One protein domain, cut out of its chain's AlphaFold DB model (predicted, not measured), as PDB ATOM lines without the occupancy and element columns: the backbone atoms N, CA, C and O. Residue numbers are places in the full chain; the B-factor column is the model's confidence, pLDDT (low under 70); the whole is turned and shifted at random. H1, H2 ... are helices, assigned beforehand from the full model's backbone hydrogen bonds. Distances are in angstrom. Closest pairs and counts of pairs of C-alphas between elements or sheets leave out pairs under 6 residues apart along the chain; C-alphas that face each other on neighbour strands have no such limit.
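Overview. This is residues 156 to 217 of the 409 residues of the protein "Ndx-1 protein" of Symbiodinium natans (UniProt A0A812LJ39). With little regular structure, this is a rounded knot of loops round two short helices, H1 and H2, which touch at a steep tilt. The loop of residues 156 to 170 lies at the H1 end of the longest axis, and the tail of residues 210 to 217 at the H2 end. The printed part has 62 residues, H1 then H2 along the chain, and no named strand. The class is all helix, though named elements hold only 18 residues. It is compact, with a radius of gyration of the C-alphas of 10.4 A, and spans 27 by 25 by 23 A.

Along the chain. H1, the longest helix, is residues 171 to 180, 14.1 A from C-alpha 171 at (206.356, 198.868, 261.308) to C-alpha 180. H2 is residues 202 to 209, ending with C-alpha 209 at (197.583, 198.229, 255.411).

Arrangement. H1 and H2 touch; their closest C-alphas, those of His 175 and Leu 206, are 6.2 A apart. They run opposite ways at a steep tilt of 47 degrees. In H1 and H2 every O i to N i+4 pair is within hydrogen-bond range.

Size, cuts and confidence. The C-alphas farthest apart, of Cys 156 and Arg 200, stand 27.6 A apart. The link from H1 to H2 is long, 21 residues. The printed part has no cut, and no printed residue is under 70 in pLDDT.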
ATOM      1  N   CYS A 156     213.368 200.230 267.218       89.69
ATOM      2  CA  CYS A 156     214.287 199.319 266.569       89.69
ATOM      3  C   CYS A 156     213.481 198.396 265.655       89.69
ATOM      4  O   CYS A 156     212.505 197.779 266.072       89.69
ATOM      5  N   GLY A 157     213.872 198.327 264.390       93.00
ATOM      6  CA  GLY A 157     213.227 197.474 263.404       93.00
ATOM      7  C   GLY A 157     213.988 197.483 262.083       93.00
ATOM      8  O   GLY A 157     214.991 198.187 261.957       93.00
ATOM      9  N   PRO A 158     213.560 196.684 261.100       95.94
ATOM     10  CA  PRO A 158     214.312 196.499 259.863       95.94
ATOM     11  C   PRO A 158     214.090 197.621 258.840       95.94
ATOM     12  O   PRO A 158     214.783 197.653 257.824       95.94
ATOM     13  N   PHE A 159     213.130 198.524 259.066       96.50
ATOM     14  CA  PHE A 159     212.687 199.456 258.036       96.50
ATOM     15  C   PHE A 159     213.471 200.768 258.037       96.50
ATOM     16  O   PHE A 159     213.984 201.239 259.058       96.50
ATOM     17  N   VAL A 160     213.528 201.362 256.847       94.94
ATOM     18  CA  VAL A 160     214.111 202.673 256.571       94.94
ATOM     19  C   VAL A 160     213.048 203.516 255.880       94.94
ATOM     20  O   VAL A 160     212.385 203.045 254.957       94.94
ATOM     21  N   CYS A 161     212.870 204.756 256.329       94.88
ATOM     22  CA  CYS A 161     211.985 205.705 255.670       94.88
ATOM     23  C   CYS A 161     212.523 206.043 254.271       94.88
ATOM     24  O   CYS A 161     213.650 206.525 254.146       94.88
ATOM     25  N   SER A 162     211.712 205.846 253.230       92.56
ATOM     26  CA  SER A 162     212.073 206.177 251.844       92.56
ATOM     27  C   SER A 162     212.188 207.683 251.586       92.56
ATOM     28  O   SER A 162     212.865 208.088 250.649       92.56
ATOM     29  N   VAL A 163     211.575 208.521 252.428       92.31
ATOM     30  CA  VAL A 163     211.540 209.980 252.235       92.31
ATOM     31  C   VAL A 163     212.773 210.670 252.822       92.31
ATOM     32  O   VAL A 163     213.381 211.504 252.157       92.31
ATOM     33  N   CYS A 164     213.166 210.339 254.058       93.12
ATOM     34  CA  CYS A 164     214.303 210.989 254.729       93.12
ATOM     35  C   CYS A 164     215.487 210.070 255.053       93.12
ATOM     36  O   CYS A 164     216.488 210.543 255.593       93.12
ATOM     37  N   GLY A 165     215.386 208.769 254.772       92.56
ATOM     38  CA  GLY A 165     216.441 207.799 255.067       92.56
ATOM     39  C   GLY A 165     216.569 207.421 256.545       92.56
ATOM     40  O   GLY A 165     217.519 206.729 256.910       92.56
ATOM     41  N   LEU A 166     215.641 207.844 257.414       92.31
ATOM     42  CA  LEU A 166     215.658 207.451 258.824       92.31
ATOM     43  C   LEU A 166     215.496 205.928 258.950       92.31
ATOM     44  O   LEU A 166     214.444 205.379 258.629       92.31
ATOM     45  N   GLY A 167     216.550 205.252 259.408       93.00
ATOM     46  CA  GLY A 167     216.580 203.798 259.580       93.00
ATOM     47  C   GLY A 167     216.166 203.317 260.969       93.00
ATOM     48  O   GLY A 167     215.833 204.110 261.847       93.00
ATOM     49  N   ARG A 168     216.260 202.001 261.183       92.94
ATOM     50  CA  ARG A 168     215.880 201.277 262.412       92.94
ATOM     51  C   ARG A 168     214.460 201.588 262.890       92.94
ATOM     52  O   ARG A 168     214.266 201.950 264.046       92.94
ATOM     53  N   LEU A 169     213.487 201.497 261.995       95.12
ATOM     54  CA  LEU A 169     212.080 201.696 262.326       95.12
ATOM     55  C   LEU A 169     211.372 200.339 262.378       95.12
ATOM     56  O   LEU A 169     211.522 199.518 261.470       95.12
ATOM     57  N   SER A 170     210.600 200.098 263.439       96.19
ATOM     58  CA  SER A 170     209.551 199.075 263.433       96.19
ATOM     59  C   SER A 170     208.422 199.486 262.482       96.19
ATOM     60  O   SER A 170     208.362 200.635 262.039       96.19
ATOM     61  N   GLU A 171     207.515 198.564 262.158       96.81
ATOM     62  CA  GLU A 171     206.356 198.868 261.308       96.81
ATOM     63  C   GLU A 171     205.518 200.024 261.883       96.81
ATOM     64  O   GLU A 171     205.247 200.998 261.182       96.81
ATOM     65  N   ASN A 172     205.198 199.971 263.180       96.12
ATOM     66  CA  ASN A 172     204.435 201.016 263.870       96.12
ATOM     67  C   ASN A 172     205.178 202.361 263.904       96.12
ATOM     68  O   ASN A 172     204.567 203.413 263.720       96.12
ATOM     69  N   ALA A 173     206.498 202.342 264.108       96.38
ATOM     70  CA  ALA A 173     207.294 203.564 264.115       96.38
ATOM     71  C   ALA A 173     207.422 204.179 262.719       96.38
ATOM     72  O   ALA A 173     207.389 205.400 262.602       96.38
ATOM     73  N   LEU A 174     207.540 203.362 261.669       97.00
ATOM     74  CA  LEU A 174     207.537 203.838 260.289       97.00
ATOM     75  C   LEU A 174     206.170 204.416 259.910       97.00
ATOM     76  O   LEU A 174     206.125 205.501 259.339       97.00
ATOM     77  N   HIS A 175     205.077 203.740 260.269       96.06
ATOM     78  CA  HIS A 175     203.716 204.248 260.088       96.06
ATOM     79  C   HIS A 175     203.549 205.627 260.743       96.06
ATOM     80  O   HIS A 175     203.249 206.606 260.057       96.06
ATOM     81  N   LEU A 176     203.847 205.744 262.044       96.25
ATOM     82  CA  LEU A 176     203.768 207.023 262.751       96.25
ATOM     83  C   LEU A 176     204.690 208.071 262.126       96.25
ATOM     84  O   LEU A 176     204.262 209.194 261.895       96.25
ATOM     85  N   HIS A 177     205.941 207.717 261.828       96.44
ATOM     86  CA  HIS A 177     206.903 208.632 261.225       96.44
ATOM     87  C   HIS A 177     206.391 209.212 259.905       96.44
ATOM     88  O   HIS A 177     206.505 210.413 259.688       96.44
ATOM     89  N   MET A 178     205.766 208.406 259.052       95.38
ATOM     90  CA  MET A 178     205.252 208.880 257.768       95.38
ATOM     91  C   MET A 178     204.104 209.884 257.929       95.38
ATOM     92  O   MET A 178     204.099 210.904 257.246       95.38
ATOM     93  N   HIS A 179     203.181 209.658 258.864       94.81
ATOM     94  CA  HIS A 179     202.031 210.551 259.070       94.81
ATOM     95  C   HIS A 179     202.336 211.767 259.942       94.81
ATOM     96  O   HIS A 179     201.719 212.809 259.782       94.81
ATOM     97  N   PHE A 180     203.314 211.663 260.838       96.88
ATOM     98  CA  PHE A 180     203.710 212.746 261.734       96.88
ATOM     99  C   PHE A 180     204.852 213.593 261.157       96.88
ATOM    100  O   PHE A 180     204.751 214.813 261.073       96.88
ATOM    101  N   HIS A 181     205.955 212.964 260.741       95.50
ATOM    102  CA  HIS A 181     207.162 213.668 260.291       95.50
ATOM    103  C   HIS A 181     207.013 214.221 258.879       95.50
ATOM    104  O   HIS A 181     207.454 215.337 258.603       95.50
ATOM    105  N   HIS A 182     206.381 213.447 257.997       95.19
ATOM    106  CA  HIS A 182     206.199 213.772 256.582       95.19
ATOM    107  C   HIS A 182     204.806 214.323 256.257       95.19
ATOM    108  O   HIS A 182     204.448 214.426 255.087       95.19
ATOM    109  N   ALA A 183     204.054 214.772 257.269       95.94
ATOM    110  CA  ALA A 183     202.736 215.389 257.095       95.94
ATOM    111  C   ALA A 183     202.754 216.592 256.131       95.94
ATOM    112  O   ALA A 183     201.760 216.881 255.472       95.94
ATOM    113  N   VAL A 184     203.895 217.285 256.031       95.44
ATOM    114  CA  VAL A 184     204.092 218.477 255.187       95.44
ATOM    115  C   VAL A 184     204.896 218.225 253.911       95.44
ATOM    116  O   VAL A 184     205.120 219.157 253.139       95.44
ATOM    117  N   ASP A 185     205.360 216.996 253.690       92.56
ATOM    118  CA  ASP A 185     206.229 216.667 252.563       92.56
ATOM    119  C   ASP A 185     205.477 215.976 251.429       92.56
ATOM    120  O   ASP A 185     204.548 215.196 251.636       92.56
ATOM    121  N   THR A 186     205.960 216.194 250.207       88.94
ATOM    122  CA  THR A 186     205.629 215.321 249.083       88.94
ATOM    123  C   THR A 186     206.208 213.939 249.334       88.94
ATOM    124  O   THR A 186     207.414 213.785 249.536       88.94
ATOM    125  N   ILE A 187     205.352 212.927 249.270       85.81
ATOM    126  CA  ILE A 187     205.758 211.534 249.419       85.81
ATOM    127  C   ILE A 187     205.978 210.955 248.013       85.81
ATOM    128  O   ILE A 187     205.060 211.020 247.193       85.81
ATOM    129  N   PRO A 188     207.179 210.432 247.705       83.19
ATOM    130  CA  PRO A 188     207.496 209.888 246.391       83.19
ATOM    131  C   PRO A 188     206.690 208.617 246.090       83.19
ATOM    132  O   PRO A 188     206.266 207.894 246.996       83.19
ATOM    133  N   GLU A 189     206.529 208.318 244.799       82.00
ATOM    134  CA  GLU A 189     205.939 207.067 244.296       82.00
ATOM    135  C   GLU A 189     206.933 205.895 244.396       82.00
ATOM    136  O   GLU A 189     207.272 205.236 243.409       82.00
ATOM    137  N   ASP A 190     207.430 205.646 245.604       84.06
ATOM    138  CA  ASP A 190     208.333 204.537 245.889       84.06
ATOM    139  C   ASP A 190     207.564 203.261 246.271       84.06
ATOM    140  O   ASP A 190     206.433 203.326 246.770       84.06
ATOM    141  N   PRO A 191     208.167 202.071 246.079       93.94
ATOM    142  CA  PRO A 191     207.651 200.851 246.680       93.94
ATOM    143  C   PRO A 191     207.528 201.001 248.198       93.94
ATOM    144  O   PRO A 191     208.397 201.579 248.853       93.94
ATOM    145  N   CYS A 192     206.474 200.427 248.768       95.88
ATOM    146  CA  CYS A 192     206.275 200.373 250.202       95.88
ATOM    147  C   CYS A 192     207.475 199.674 250.865       95.88
ATOM    148  O   CYS A 192     207.770 198.526 250.524       95.88
ATOM    149  N   PRO A 193     208.155 200.313 251.834       95.12
ATOM    150  CA  PRO A 193     209.326 199.733 252.492       95.12
ATOM    151  C   PRO A 193     209.003 198.494 253.343       95.12
ATOM    152  O   PRO A 193     209.928 197.797 253.753       95.12
ATOM    153  N   ILE A 194     207.721 198.213 253.609       96.44
ATOM    154  CA  ILE A 194     207.282 197.068 254.418       96.44
ATOM    155  C   ILE A 194     206.926 195.862 253.541       96.44
ATOM    156  O   ILE A 194     207.436 194.768 253.769       96.44
ATOM    157  N   CYS A 195     206.069 196.045 252.533       97.00
ATOM    158  CA  CYS A 195     205.528 194.944 251.722       97.00
ATOM    159  C   CYS A 195     205.990 194.940 250.253       97.00
ATOM    160  O   CYS A 195     205.616 194.046 249.499       97.00
ATOM    161  N   ALA A 196     206.795 195.924 249.836       95.88
ATOM    162  CA  ALA A 196     207.289 196.120 248.468       95.88
ATOM    163  C   ALA A 196     206.213 196.360 247.385       95.88
ATOM    164  O   ALA A 196     206.551 196.468 246.202       95.88
ATOM    165  N   GLU A 197     204.935 196.498 247.758       96.69
ATOM    166  CA  GLU A 197     203.886 196.949 246.838       96.69
ATOM    167  C   GLU A 197     204.179 198.359 246.317       96.69
ATOM    168  O   GLU A 197     204.812 199.161 246.996       96.69
ATOM    169  N   ARG A 198     203.701 198.692 245.115       95.31
ATOM    170  CA  ARG A 198     203.831 200.038 244.526       95.31
ATOM    171  C   ARG A 198     202.477 200.746 244.530       95.31
ATOM    172  O   ARG A 198     201.774 200.707 243.515       95.31
ATOM    173  N   PRO A 199     202.057 201.331 245.663       93.56
ATOM    174  CA  PRO A 199     200.789 202.034 245.734       93.56
ATOM    175  C   PRO A 199     200.851 203.350 244.954       93.56
ATOM    176  O   PRO A 199     201.901 203.972 244.839       93.56
ATOM    177  N   ARG A 200     199.693 203.826 244.483       90.00
ATOM    178  CA  ARG A 200     199.576 205.187 243.923       90.00
ATOM    179  C   ARG A 200     199.825 206.279 244.964       90.00
ATOM    180  O   ARG A 200     200.205 207.383 244.613       90.00
ATOM    181  N   ASN A 201     199.537 205.986 246.230       91.06
ATOM    182  CA  ASN A 201     199.755 206.895 247.345       91.06
ATOM    183  C   ASN A 201     200.309 206.091 248.523       91.06
ATOM    184  O   ASN A 201     199.589 205.289 249.124       91.06
ATOM    185  N   LEU A 202     201.597 206.279 248.815       92.50
ATOM    186  CA  LEU A 202     202.288 205.526 249.857       92.50
ATOM    187  C   LEU A 202     201.754 205.847 251.259       92.50
ATOM    188  O   LEU A 202     201.627 204.926 252.058       92.50
ATOM    189  N   ALA A 203     201.375 207.098 251.549       91.69
ATOM    190  CA  ALA A 203     200.777 207.442 252.841       91.69
ATOM    191  C   ALA A 203     199.460 206.696 253.061       91.69
ATOM    192  O   ALA A 203     199.320 205.997 254.056       91.69
ATOM    193  N   VAL A 204     198.531 206.770 252.103       93.12
ATOM    194  CA  VAL A 204     197.248 206.050 252.196       93.12
ATOM    195  C   VAL A 204     197.479 204.546 252.335       93.12
ATOM    196  O   VAL A 204     196.837 203.888 253.145       93.12
ATOM    197  N   HIS A 205     198.412 203.983 251.567       95.00
ATOM    198  CA  HIS A 205     198.716 202.560 251.665       95.00
ATOM    199  C   HIS A 205     199.246 202.169 253.049       95.00
ATOM    200  O   HIS A 205     198.759 201.186 253.609       95.00
ATOM    201  N   LEU A 206     200.203 202.924 253.600       94.75
ATOM    202  CA  LEU A 206     200.738 202.673 254.937       94.75
ATOM    203  C   LEU A 206     199.637 202.757 255.990       94.75
ATOM    204  O   LEU A 206     199.513 201.826 256.777       94.75
ATOM    205  N   HIS A 207     198.807 203.799 255.944       94.56
ATOM    206  CA  HIS A 207     197.727 203.986 256.904       94.56
ATOM    207  C   HIS A 207     196.715 202.835 256.901       94.56
ATOM    208  O   HIS A 207     196.275 202.374 257.943       94.56
ATOM    209  N   GLN A 208     196.365 202.324 255.720       94.69
ATOM    210  CA  GLN A 208     195.302 201.325 255.577       94.69
ATOM    211  C   GLN A 208     195.783 199.877 255.747       94.69
ATOM    212  O   GLN A 208     194.995 198.987 256.075       94.69
ATOM    213  N   ASN A 209     197.066 199.602 255.493       96.00
ATOM    214  CA  ASN A 209     197.583 198.229 255.411       96.00
ATOM    215  C   ASN A 209     198.639 197.910 256.470       96.00
ATOM    216  O   ASN A 209     198.826 196.734 256.795       96.00
ATOM    217  N   HIS A 210     199.267 198.933 257.045       95.62
ATOM    218  CA  HIS A 210     200.350 198.812 258.011       95.62
ATOM    219  C   HIS A 210     200.030 199.553 259.308       95.62
ATOM    220  O   HIS A 210     198.954 200.128 259.463       95.62
ATOM    221  N   GLY A 211     200.939 199.461 260.274       93.12
ATOM    222  CA  GLY A 211     200.762 200.094 261.575       93.12
ATOM    223  C   GLY A 211     199.615 199.485 262.396       93.12
ATOM    224  O   GLY A 211     199.094 198.408 262.059       93.12
ATOM    225  N   PRO A 212     199.207 200.159 263.484       92.06
ATOM    226  CA  PRO A 212     198.203 199.645 264.405       92.06
ATOM    227  C   PRO A 212     196.842 199.447 263.714       92.06
ATOM    228  O   PRO A 212     196.263 200.411 263.220       92.06
ATOM    229  N   PRO A 213     196.246 198.235 263.729       91.38
ATOM    230  CA  PRO A 213     194.947 197.995 263.093       91.38
ATOM    231  C   PRO A 213     193.807 198.879 263.613       91.38
ATOM    232  O   PRO A 213     192.838 199.102 262.899       91.38
ATOM    233  N   ALA A 214     193.921 199.366 264.852       90.44
ATOM    234  CA  ALA A 214     192.939 200.245 265.480       90.44
ATOM    235  C   ALA A 214     192.953 201.686 264.941       90.44
ATOM    236  O   ALA A 214     191.997 202.412 265.194       90.44
ATOM    237  N   GLU A 215     194.016 202.095 264.240       89.38
ATOM    238  CA  GLU A 215     194.126 203.425 263.626       89.38
ATOM    239  C   GLU A 215     193.615 203.445 262.182       89.38
ATOM    240  O   GLU A 215     193.424 204.520 261.637       89.38
ATOM    241  N   ARG A 216     193.370 202.285 261.564       91.19
ATOM    242  CA  ARG A 216     192.947 202.189 260.161       91.19
ATOM    243  C   ARG A 216     191.521 202.692 259.984       91.19
ATOM    244  O   ARG A 216     190.641 202.346 260.781       91.19
ATOM    245  N   GLU A 217     191.269 203.399 258.889       90.06
ATOM    246  CA  GLU A 217     189.904 203.798 258.549       90.06
ATOM    247  C   GLU A 217     189.000 202.570 258.329       90.06
ATOM    248  O   GLU A 217     189.424 201.535 257.792       90.06
TER     249      GLU A 217